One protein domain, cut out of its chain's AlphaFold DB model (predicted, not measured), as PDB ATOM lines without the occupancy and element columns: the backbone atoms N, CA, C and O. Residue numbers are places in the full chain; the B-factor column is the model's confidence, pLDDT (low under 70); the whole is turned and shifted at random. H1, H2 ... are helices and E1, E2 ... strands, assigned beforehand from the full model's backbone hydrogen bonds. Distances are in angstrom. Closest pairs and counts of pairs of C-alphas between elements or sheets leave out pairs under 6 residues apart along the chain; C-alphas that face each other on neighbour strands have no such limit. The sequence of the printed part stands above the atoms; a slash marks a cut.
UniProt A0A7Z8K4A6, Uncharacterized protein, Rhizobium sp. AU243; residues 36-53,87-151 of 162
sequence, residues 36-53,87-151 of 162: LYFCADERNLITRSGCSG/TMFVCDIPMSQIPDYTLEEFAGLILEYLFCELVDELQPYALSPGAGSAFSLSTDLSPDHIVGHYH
ATOM      1  N   LEU A  36     274.855 241.681 270.148       90.88
ATOM      2  CA  LEU A  36     275.782 240.692 269.607       90.88
ATOM      3  C   LEU A  36     275.292 239.305 269.994       90.88
ATOM      4  O   LEU A  36     275.135 239.015 271.177       90.88
ATOM      5  N   TYR A  37     275.012 238.472 268.996       92.25
ATOM      6  CA  TYR A  37     274.529 237.112 269.198       92.25
ATOM      7  C   TYR A  37     275.695 236.127 269.242       92.25
ATOM      8  O   TYR A  37     276.575 236.163 268.382       92.25
ATOM      9  N   PHE A  38     275.661 235.228 270.217       93.38
ATOM     10  CA  PHE A  38     276.643 234.176 270.426       93.38
ATOM     11  C   PHE A  38     275.944 232.829 270.508       93.38
ATOM     12  O   PHE A  38     274.806 232.724 270.966       93.38
ATOM     13  N   CYS A  39     276.656 231.787 270.101       91.56
ATOM     14  CA  CYS A  39     276.236 230.414 270.301       91.56
ATOM     15  C   CYS A  39     277.295 229.703 271.141       91.56
ATOM     16  O   CYS A  39     278.476 229.784 270.814       91.56
ATOM     17  N   ALA A  40     276.880 229.025 272.209       89.94
ATOM     18  CA  ALA A  40     277.782 228.250 273.056       89.94
ATOM     19  C   ALA A  40     278.099 226.862 272.470       89.94
ATOM     20  O   ALA A  40     279.009 226.193 272.952       89.94
ATOM     21  N   ASP A  41     277.393 226.444 271.415       89.81
ATOM     22  CA  ASP A  41     277.686 225.231 270.654       89.81
ATOM     23  C   ASP A  41     277.778 225.528 269.152       89.81
ATOM     24  O   ASP A  41     276.773 225.704 268.458       89.81
ATOM     25  N   GLU A  42     279.002 225.536 268.624       91.06
ATOM     26  CA  GLU A  42     279.280 225.817 267.211       91.06
ATOM     27  C   GLU A  42     278.537 224.891 266.239       91.06
ATOM     28  O   GLU A  42     278.254 225.288 265.104       91.06
ATOM     29  N   ARG A  43     278.158 223.681 266.676       90.56
ATOM     30  CA  ARG A  43     277.435 222.716 265.839       90.56
ATOM     31  C   ARG A  43     276.108 223.283 265.356       90.56
ATOM     32  O   ARG A  43     275.682 222.932 264.254       90.56
ATOM     33  N   ASN A  44     275.501 224.202 266.109       89.62
ATOM     34  CA  ASN A  44     274.296 224.910 265.685       89.62
ATOM     35  C   ASN A  44     274.513 225.690 264.378       89.62
ATOM     36  O   ASN A  44     273.628 225.737 263.522       89.62
ATOM     37  N   LEU A  45     275.708 226.250 264.186       91.94
ATOM     38  CA  LEU A  45     276.044 227.096 263.043       91.94
ATOM     39  C   LEU A  45     276.621 226.318 261.858       91.94
ATOM     40  O   LEU A  45     276.482 226.767 260.727       91.94
ATOM     41  N   ILE A  46     277.260 225.168 262.067       93.31
ATOM     42  CA  ILE A  46     277.952 224.467 260.966       93.31
ATOM     43  C   ILE A  46     277.232 223.205 260.485       93.31
ATOM     44  O   ILE A  46     277.384 222.816 259.324       93.31
ATOM     45  N   THR A  47     276.434 222.562 261.342       91.06
ATOM     46  CA  THR A  47     275.851 221.247 261.039       91.06
ATOM     47  C   THR A  47     274.432 221.327 260.489       91.06
ATOM     48  O   THR A  47     273.702 222.302 260.672       91.06
ATOM     49  N   ARG A  48     274.010 220.233 259.847       89.69
ATOM     50  CA  ARG A  48     272.638 220.071 259.360       89.69
ATOM     51  C   ARG A  48     271.606 220.024 260.482       89.69
ATOM     52  O   ARG A  48     270.540 220.604 260.326       89.69
ATOM     53  N   SER A  49     271.913 219.359 261.593       86.50
ATOM     54  CA  SER A  49     271.025 219.305 262.760       86.50
ATOM     55  C   SER A  49     270.873 220.669 263.432       86.50
ATOM     56  O   SER A  49     269.788 220.997 263.889       86.50
ATOM     57  N   GLY A  50     271.937 221.475 263.436       87.12
ATOM     58  CA  GLY A  50     271.937 222.828 263.990       87.12
ATOM     59  C   GLY A  50     271.104 223.847 263.209       87.12
ATOM     60  O   GLY A  50     270.575 224.799 263.778       87.12
ATOM     61  N   CYS A  51     270.988 223.648 261.892       88.94
ATOM     62  CA  CYS A  51     270.118 224.407 260.989       88.94
ATOM     63  C   CYS A  51     270.281 225.947 261.034       88.94
ATOM     64  O   CYS A  51     269.413 226.676 260.554       88.94
ATOM     65  N   SER A  52     271.401 226.464 261.559       91.94
ATOM     66  CA  SER A  52     271.652 227.908 261.718       91.94
ATOM     67  C   SER A  52     272.825 228.424 260.877       91.94
ATOM     68  O   SER A  52     273.257 229.563 261.034       91.94
ATOM     69  N   GLY A  53     273.324 227.638 259.918       93.81
ATOM     70  CA  GLY A  53     274.455 228.048 259.073       93.81
ATOM     71  C   GLY A  53     274.178 229.198 258.114       93.81
ATOM     72  O   GLY A  53     275.111 229.798 257.584       93.81
ATOM     73  N   THR A  87     283.439 232.850 258.768       95.38
ATOM     74  CA  THR A  87     284.441 233.024 259.822       95.38
ATOM     75  C   THR A  87     283.759 232.869 261.166       95.38
ATOM     76  O   THR A  87     282.795 233.570 261.459       95.38
ATOM     77  N   MET A  88     284.273 231.942 261.961       96.19
ATOM     78  CA  MET A  88     283.893 231.736 263.347       96.19
ATOM     79  C   MET A  88     284.864 232.503 264.231       96.19
ATOM     80  O   MET A  88     286.074 232.371 264.062       96.19
ATOM     81  N   PHE A  89     284.338 233.282 265.170       96.06
ATOM     82  CA  PHE A  89     285.114 233.852 266.266       96.06
ATOM     83  C   PHE A  89     284.861 233.017 267.516       96.06
ATOM     84  O   PHE A  89     283.711 232.729 267.844       96.06
ATOM     85  N   VAL A  90     285.937 232.615 268.185       97.25
ATOM     86  CA  VAL A  90     285.883 231.881 269.449       97.25
ATOM     87  C   VAL A  90     286.097 232.892 270.560       97.25
ATOM     88  O   VAL A  90     287.120 233.583 270.577       97.25
ATOM     89  N   CYS A  91     285.117 232.996 271.453       97.12
ATOM     90  CA  CYS A  91     285.094 234.012 272.492       97.12
ATOM     91  C   CYS A  91     284.975 233.385 273.884       97.12
ATOM     92  O   CYS A  91     284.034 232.634 274.135       97.12
ATOM     93  N   ASP A  92     285.861 233.780 274.795       96.75
ATOM     94  CA  ASP A  92     285.784 233.438 276.217       96.75
ATOM     95  C   ASP A  92     284.986 234.519 276.950       96.75
ATOM     96  O   ASP A  92     285.532 235.512 277.441       96.75
ATOM     97  N   ILE A  93     283.662 234.345 276.983       94.88
ATOM     98  CA  ILE A  93     282.727 235.316 277.561       94.88
ATOM     99  C   ILE A  93     282.614 235.090 279.077       94.88
ATOM    100  O   ILE A  93     282.203 234.006 279.503       94.88
ATOM    101  N   PRO A  94     282.920 236.095 279.920       93.69
ATOM    102  CA  PRO A  94     282.705 236.001 281.357       93.69
ATOM    103  C   PRO A  94     281.229 235.767 281.684       93.69
ATOM    104  O   PRO A  94     280.366 236.525 281.242       93.69
ATOM    105  N   MET A  95     280.932 234.783 282.540       92.31
ATOM    106  CA  MET A  95     279.554 234.521 282.989       92.31
ATOM    107  C   MET A  95     278.899 235.757 283.619       92.31
ATOM    108  O   MET A  95     277.708 235.958 283.450       92.31
ATOM    109  N   SER A  96     279.676 236.636 284.263       93.12
ATOM    110  CA  SER A  96     279.182 237.895 284.839       93.12
ATOM    111  C   SER A  96     278.666 238.912 283.810       93.12
ATOM    112  O   SER A  96     278.077 239.914 284.201       93.12
ATOM    113  N   GLN A  97     278.938 238.715 282.517       93.00
ATOM    114  CA  GLN A  97     278.373 239.525 281.430       93.00
ATOM    115  C   GLN A  97     277.112 238.900 280.823       93.00
ATOM    116  O   GLN A  97     276.396 239.569 280.078       93.00
ATOM    117  N   ILE A  98     276.834 237.630 281.127       92.44
ATOM    118  CA  ILE A  98     275.634 236.935 280.671       92.44
ATOM    119  C   ILE A  98     274.507 237.264 281.658       92.44
ATOM    120  O   ILE A  98     274.717 237.154 282.864       92.44
ATOM    121  N   PRO A  99     273.314 237.676 281.191       90.88
ATOM    122  CA  PRO A  99     272.198 237.939 282.089       90.88
ATOM    123  C   PRO A  99     271.811 236.706 282.914       90.88
ATOM    124  O   PRO A  99     271.729 235.604 282.370       90.88
ATOM    125  N   ASP A 100     271.485 236.905 284.193       93.81
ATOM    126  CA  ASP A 100     271.127 235.814 285.114       93.81
ATOM    127  C   ASP A 100     270.001 234.929 284.560       93.81
ATOM    128  O   ASP A 100     270.114 233.708 284.574       93.81
ATOM    129  N   TYR A 101     268.965 235.530 283.961       92.31
ATOM    130  CA  TYR A 101     267.855 234.778 283.365       92.31
ATOM    131  C   TYR A 101     268.305 233.839 282.229       92.31
ATOM    132  O   TYR A 101     267.705 232.790 282.025       92.31
ATOM    133  N   THR A 102     269.355 234.196 281.481       91.94
ATOM    134  CA  THR A 102     269.922 233.344 280.425       91.94
ATOM    135  C   THR A 102     270.721 232.195 281.031       91.94
ATOM    136  O   THR A 102     270.642 231.071 280.546       91.94
ATOM    137  N   LEU A 103     271.469 232.452 282.109       92.19
ATOM    138  CA  LEU A 103     272.180 231.396 282.833       92.19
ATOM    139  C   LEU A 103     271.200 230.397 283.465       92.19
ATOM    140  O   LEU A 103     271.429 229.191 283.397       92.19
ATOM    141  N   GLU A 104     270.097 230.887 284.032       93.56
ATOM    142  CA  GLU A 104     269.011 230.061 284.566       93.56
ATOM    143  C   GLU A 104     268.338 229.223 283.471       93.56
ATOM    144  O   GLU A 104     268.137 228.023 283.661       93.56
ATOM    145  N   GLU A 105     268.049 229.817 282.309       91.88
ATOM    146  CA  GLU A 105     267.511 229.101 281.146       91.88
ATOM    147  C   GLU A 105     268.469 227.995 280.682       91.88
ATOM    148  O   GLU A 105     268.050 226.851 280.502       91.88
ATOM    149  N   PHE A 106     269.769 228.284 280.570       90.75
ATOM    150  CA  PHE A 106     270.773 227.284 280.196       90.75
ATOM    151  C   PHE A 106     270.848 226.142 281.208       90.75
ATOM    152  O   PHE A 106     270.874 224.974 280.819       90.75
ATOM    153  N   ALA A 107     270.856 226.461 282.504       91.44
ATOM    154  CA  ALA A 107     270.851 225.452 283.555       91.44
ATOM    155  C   ALA A 107     269.592 224.573 283.478       91.44
ATOM    156  O   ALA A 107     269.697 223.349 283.547       91.44
ATOM    157  N   GLY A 108     268.419 225.182 283.273       92.31
ATOM    158  CA  GLY A 108     267.150 224.478 283.104       92.31
ATOM    159  C   GLY A 108     267.157 223.526 281.909       92.31
ATOM    160  O   GLY A 108     266.828 222.353 282.070       92.31
ATOM    161  N   LEU A 109     267.611 223.992 280.743       91.00
ATOM    162  CA  LEU A 109     267.687 223.185 279.520       91.00
ATOM    163  C   LEU A 109     268.653 222.001 279.655       91.00
ATOM    164  O   LEU A 109     268.365 220.907 279.172       91.00
ATOM    165  N   ILE A 110     269.787 222.191 280.337       90.38
ATOM    166  CA  ILE A 110     270.728 221.099 280.619       90.38
ATOM    167  C   ILE A 110     270.084 220.065 281.548       90.38
ATOM    168  O   ILE A 110     270.197 218.866 281.294       90.38
ATOM    169  N   LEU A 111     269.405 220.508 282.609       92.25
ATOM    170  CA  LEU A 111     268.724 219.609 283.543       92.25
ATOM    171  C   LEU A 111     267.589 218.836 282.865       92.25
ATOM    172  O   LEU A 111     267.472 217.633 283.084       92.25
ATOM    173  N   GLU A 112     266.791 219.498 282.025       92.44
ATOM    174  CA  GLU A 112     265.727 218.868 281.239       92.44
ATOM    175  C   GLU A 112     266.297 217.817 280.282       92.44
ATOM    176  O   GLU A 112     265.836 216.678 280.285       92.44
ATOM    177  N   TYR A 113     267.346 218.163 279.528       92.06
ATOM    178  CA  TYR A 113     268.026 217.225 278.636       92.06
ATOM    179  C   TYR A 113     268.516 215.982 279.392       92.06
ATOM    180  O   TYR A 113     268.195 214.860 279.005       92.06
ATOM    181  N   LEU A 114     269.244 216.172 280.498       91.88
ATOM    182  CA  LEU A 114     269.761 215.065 281.304       91.88
ATOM    183  C   LEU A 114     268.637 214.208 281.893       91.88
ATOM    184  O   LEU A 114     268.754 212.987 281.925       91.88
ATOM    185  N   PHE A 115     267.554 214.829 282.361       93.69
ATOM    186  CA  PHE A 115     266.411 214.105 282.902       93.69
ATOM    187  C   PHE A 115     265.726 213.250 281.832       93.69
ATOM    188  O   PHE A 115     265.486 212.067 282.069       93.69
ATOM    189  N   CYS A 116     265.465 213.815 280.649       94.44
ATOM    190  CA  CYS A 116     264.859 213.083 279.540       94.44
ATOM    191  C   CYS A 116     265.743 211.922 279.067       94.44
ATOM    192  O   CYS A 116     265.233 210.833 278.840       94.44
ATOM    193  N   GLU A 117     267.062 212.110 278.981       93.31
ATOM    194  CA  GLU A 117     267.986 211.051 278.547       93.31
ATOM    195  C   GLU A 117     268.123 209.900 279.554       93.31
ATOM    196  O   GLU A 117     268.425 208.775 279.163       93.31
ATOM    197  N   LEU A 118     267.926 210.162 280.850       94.38
ATOM    198  CA  LEU A 118     268.045 209.153 281.910       94.38
ATOM    199  C   LEU A 118     266.757 208.351 282.146       94.38
ATOM    200  O   LEU A 118     266.788 207.358 282.874       94.38
ATOM    201  N   VAL A 119     265.632 208.779 281.573       94.31
ATOM    202  CA  VAL A 119     264.329 208.127 281.727       94.31
ATOM    203  C   VAL A 119     263.904 207.564 280.373       94.31
ATOM    204  O   VAL A 119     263.537 208.323 279.483       94.31
ATOM    205  N   ASP A 120     263.899 206.235 280.230       92.69
ATOM    206  CA  ASP A 120     263.645 205.537 278.952       92.69
ATOM    207  C   ASP A 120     262.382 206.025 278.216       92.69
ATOM    208  O   ASP A 120     262.371 206.160 276.994       92.69
ATOM    209  N   GLU A 121     261.309 206.321 278.957       95.06
ATOM    210  CA  GLU A 121     260.039 206.812 278.400       95.06
ATOM    211  C   GLU A 121     260.120 208.253 277.870       95.06
ATOM    212  O   GLU A 121     259.337 208.642 277.001       95.06
ATOM    213  N   LEU A 122     261.053 209.049 278.398       93.44
ATOM    214  CA  LEU A 122     261.236 210.461 278.067       93.44
ATOM    215  C   LEU A 122     262.369 210.704 277.067       93.44
ATOM    216  O   LEU A 122     262.393 211.761 276.440       93.44
ATOM    217  N   GLN A 123     263.249 209.723 276.857       91.81
ATOM    218  CA  GLN A 123     264.372 209.797 275.922       91.81
ATOM    219  C   GLN A 123     263.959 210.272 274.511       91.81
ATOM    220  O   GLN A 123     264.629 211.151 273.969       91.81
ATOM    221  N   PRO A 124     262.820 209.836 273.925       91.94
ATOM    222  CA  PRO A 124     262.378 210.334 272.617       91.94
ATOM    223  C   PRO A 124     262.035 211.833 272.575       91.94
ATOM    224  O   PRO A 124     261.934 212.402 271.489       91.94
ATOM    225  N   TYR A 125     261.815 212.459 273.733       88.44
ATOM    226  CA  TYR A 125     261.516 213.885 273.877       88.44
ATOM    227  C   TYR A 125     262.747 214.708 274.271       88.44
ATOM    228  O   TYR A 125     262.643 215.929 274.383       88.44
ATOM    229  N   ALA A 126     263.905 214.072 274.477       88.12
ATOM    230  CA  ALA A 126     265.141 214.786 274.745       88.12
ATOM    231  C   ALA A 126     265.485 215.699 273.560       88.12
ATOM    232  O   ALA A 126     265.528 215.280 272.399       88.12
ATOM    233  N   LEU A 127     265.741 216.972 273.857       83.19
ATOM    234  CA  LEU A 127     266.302 217.894 272.878       83.19
ATOM    235  C   LEU A 127     267.739 217.480 272.533       83.19
ATOM    236  O   LEU A 127     268.362 216.675 273.221       83.19
ATOM    237  N   SER A 128     268.308 218.045 271.467       80.31
ATOM    238  CA  SER A 128     269.723 217.806 271.180       80.31
ATOM    239  C   SER A 128     270.610 218.375 272.298       80.31
ATOM    240  O   SER A 128     270.293 219.444 272.831       80.31
ATOM    241  N   PRO A 129     271.768 217.756 272.593       75.44
ATOM    242  CA  PRO A 129     272.747 218.338 273.505       75.44
ATOM    243  C   PRO A 129     273.100 219.767 273.071       75.44
ATOM    244  O   PRO A 129     273.537 219.964 271.937       75.44
ATOM    245  N   GLY A 130     272.910 220.753 273.951       76.12
ATOM    246  CA  GLY A 130     273.154 222.166 273.633       76.12
ATOM    247  C   GLY A 130     272.018 222.870 272.877       76.12
ATOM    248  O   GLY A 130     272.226 223.971 272.362       76.12
ATOM    249  N   ALA A 131     270.819 222.284 272.800       79.69
ATOM    250  CA  ALA A 131     269.632 223.009 272.348       79.69
ATOM    251  C   ALA A 131     269.407 224.263 273.211       79.69
ATOM    252  O   ALA A 131     269.586 224.229 274.425       79.69
ATOM    253  N   GLY A 132     269.064 225.383 272.570       79.44
ATOM    254  CA  GLY A 132     268.851 226.664 273.254       79.44
ATOM    255  C   GLY A 132     270.115 227.320 273.826       79.44
ATOM    256  O   GLY A 132     270.008 228.330 274.502       79.44
ATOM    257  N   SER A 133     271.316 226.817 273.525       82.88
ATOM    258  CA  SER A 133     272.591 227.317 274.074       82.88
ATOM    259  C   SER A 133     273.103 228.623 273.443       82.88
ATOM    260  O   SER A 133     274.306 228.867 273.353       82.88
ATOM    261  N   ALA A 134     272.212 229.481 272.960       89.81
ATOM    262  CA  ALA A 134     272.582 230.716 272.288       89.81
ATOM    263  C   ALA A 134     271.974 231.930 272.980       89.81
ATOM    264  O   ALA A 134     270.884 231.865 273.535       89.81
ATOM    265  N   PHE A 135     272.687 233.049 272.946       92.69
ATOM    266  CA  PHE A 135     272.325 234.234 273.712       92.69
ATOM    267  C   PHE A 135     272.780 235.514 273.021       92.69
ATOM    268  O   PHE A 135     273.493 235.491 272.020       92.69
ATOM    269  N   SER A 136     272.340 236.659 273.538       92.31
ATOM    270  CA  SER A 136     272.799 237.962 273.061       92.31
ATOM    271  C   SER A 136     273.345 238.804 274.197       92.31
ATOM    272  O   SER A 136     272.705 238.923 275.238       92.31
ATOM    273  N   LEU A 137     274.478 239.452 273.954       93.12
ATOM    274  CA  LEU A 137     274.943 240.557 274.782       93.12
ATOM    275  C   LEU A 137     274.343 241.860 274.253       93.12
ATOM    276  O   LEU A 137     274.271 242.071 273.044       93.12
ATOM    277  N   SER A 138     273.899 242.725 275.163       89.62
ATOM    278  CA  SER A 138     273.459 244.101 274.876       89.62
ATOM    279  C   SER A 138     274.565 245.138 275.089       89.62
ATOM    280  O   SER A 138     274.313 246.339 275.027       89.62
ATOM    281  N   THR A 139     275.773 244.672 275.401       90.19
ATOM    282  CA  THR A 139     276.969 245.487 275.601       90.19
ATOM    283  C   THR A 139     278.093 244.935 274.740       90.19
ATOM    284  O   THR A 139     278.085 243.753 274.379       90.19
ATOM    285  N   ASP A 140     279.040 245.800 274.392       91.06
ATOM    286  CA  ASP A 140     280.195 245.403 273.599       91.06
ATOM    287  C   ASP A 140     281.056 244.397 274.369       91.06
ATOM    288  O   ASP A 140     281.361 244.575 275.553       91.06
ATOM    289  N   LEU A 141     281.481 243.345 273.672       93.06
ATOM    290  CA  LEU A 141     282.473 242.410 274.182       93.06
ATOM    291  C   LEU A 141     283.871 242.995 273.945       93.06
ATOM    292  O   LEU A 141     284.196 243.370 272.816       93.06
ATOM    293  N   SER A 142     284.708 243.058 274.988       94.69
ATOM    294  CA  SER A 142     286.106 243.485 274.823       94.69
ATOM    295  C   SER A 142     286.825 242.574 273.815       94.69
ATOM    296  O   SER A 142     286.658 241.353 273.894       94.69
ATOM    297  N   PRO A 143     287.670 243.118 272.917       95.31
ATOM    298  CA  PRO A 143     288.489 242.313 272.013       95.31
ATOM    299  C   PRO A 143     289.370 241.281 272.727       95.31
ATOM    300  O   PRO A 143     289.664 240.244 272.143       95.31
ATOM    301  N   ASP A 144     289.742 241.527 273.988       97.31
ATOM    302  CA  ASP A 144     290.538 240.599 274.804       97.31
ATOM    303  C   ASP A 144     289.832 239.256 275.055       97.31
ATOM    304  O   ASP A 144     290.482 238.265 275.376       97.31
ATOM    305  N   HIS A 145     288.506 239.207 274.893       97.12
ATOM    306  CA  HIS A 145     287.729 237.973 274.996       97.12
ATOM    307  C   HIS A 145     287.695 237.173 273.691       97.12
ATOM    308  O   HIS A 145     287.203 236.049 273.699       97.12
ATOM    309  N   ILE A 146     288.203 237.706 272.576       97.12
ATOM    310  CA  ILE A 146     288.317 236.968 271.314       97.12
ATOM    311  C   ILE A 146     289.608 236.149 271.364       97.12
ATOM    312  O   ILE A 146     290.693 236.636 271.051       97.12
ATOM    313  N   VAL A 147     289.486 234.885 271.753       98.12
ATOM    314  CA  VAL A 147     290.628 233.980 271.961       98.12
ATOM    315  C   VAL A 147     291.043 233.237 270.696       98.12
ATOM    316  O   VAL A 147     292.110 232.625 270.644       98.12
ATOM    317  N   GLY A 148     290.232 233.307 269.641       97.88
ATOM    318  CA  GLY A 148     290.579 232.720 268.360       97.88
ATOM    319  C   GLY A 148     289.579 233.026 267.261       97.88
ATOM    320  O   GLY A 148     288.522 233.619 267.468       97.88
ATOM    321  N   HIS A 149     289.929 232.591 266.059       97.56
ATOM    322  CA  HIS A 149     289.016 232.534 264.933       97.56
ATOM    323  C   HIS A 149     289.431 231.402 264.004       97.56
ATOM    324  O   HIS A 149     290.596 231.000 263.972       97.56
ATOM    325  N   TYR A 150     288.483 230.907 263.224       97.62
ATOM    326  CA  TYR A 150     288.766 229.952 262.167       97.62
ATOM    327  C   TYR A 150     287.742 230.078 261.043       97.62
ATOM    328  O   TYR A 150     286.711 230.740 261.168       97.62
ATOM    329  N   HIS A 151     288.034 229.431 259.921       97.25
ATOM    330  CA  HIS A 151     287.112 229.334 258.801       97.25
ATOM    331  C   HIS A 151     286.642 227.885 258.696       97.25
ATOM    332  O   HIS A 151     287.487 227.029 258.431       97.25
TER     333      HIS A 151
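This is residues 36 to 53 and 87 to 151 of the 162 residues of an uncharacterized protein of Rhizobium sp. AU243 (UniProt A0A7Z8K4A6). Two small antiparallel strand pairs, E1 with E3 and E2 with E4, sit near each other toward one end of an elongated model, and the long helix H2 runs along its length toward the other end, where residues 119 to 133 fold back along H2 to E3. The short helix H1 follows E1 just before a cut. The printed part has 83 residues, with two named helices and four named strands in the order E1 H1 E2 H2 E3 E4. The class is mixed, helices and strands, with under half of the residues in named elements. The whole is only just loose, close to compact, with a radius of gyration of the C-alphas of 14.6 A and spans of 46 by 30 by 17 A.

E1, residues 36 to 39, and E3, residues 134 to 137, are antiparallel neighbours at 155 degrees, with N 38 and O 135 2.8 A apart, within hydrogen-bond range. E2, residues 88 to 91, and E4, residues 146 to 150, are antiparallel neighbours at 160 degrees, with N 88 and O 150 2.8 A apart, within hydrogen-bond range. E1 and E2 are near each other, with 5 pairs of C-alphas within 10 A. The closest C-alphas of E3 and H2, residues 100 to 118, are those of Phe 135 and Thr 102, 7.2 A apart. H1, residues 43 to 46, and H2 are apart. In H2 every O i to N i+4 pair is within hydrogen-bond range; H1 is too short for such a pair, and its one O i to N i+3 pair is not within range.

E1 spans 10.3 A from C-alpha 36 at (275.782, 240.692, 269.607), and E3 10.4 A. E2 spans 9.5 A, E4 11.5 A to C-alpha 150 at (288.766, 229.952, 262.167), H1 5.2 A, and H2 27.0 A from C-alpha 100 at (271.127, 235.814, 285.114).

The two C-alphas farthest apart, those of Glu 121 and Pro 143, are 45.9 A apart. Residues 54 to 86 are not printed, and C-alphas 53 and 87 are 11.2 A apart across the cut. The link from H2 to E3 is long, 15 residues. No printed residue is under 70 in pLDDT.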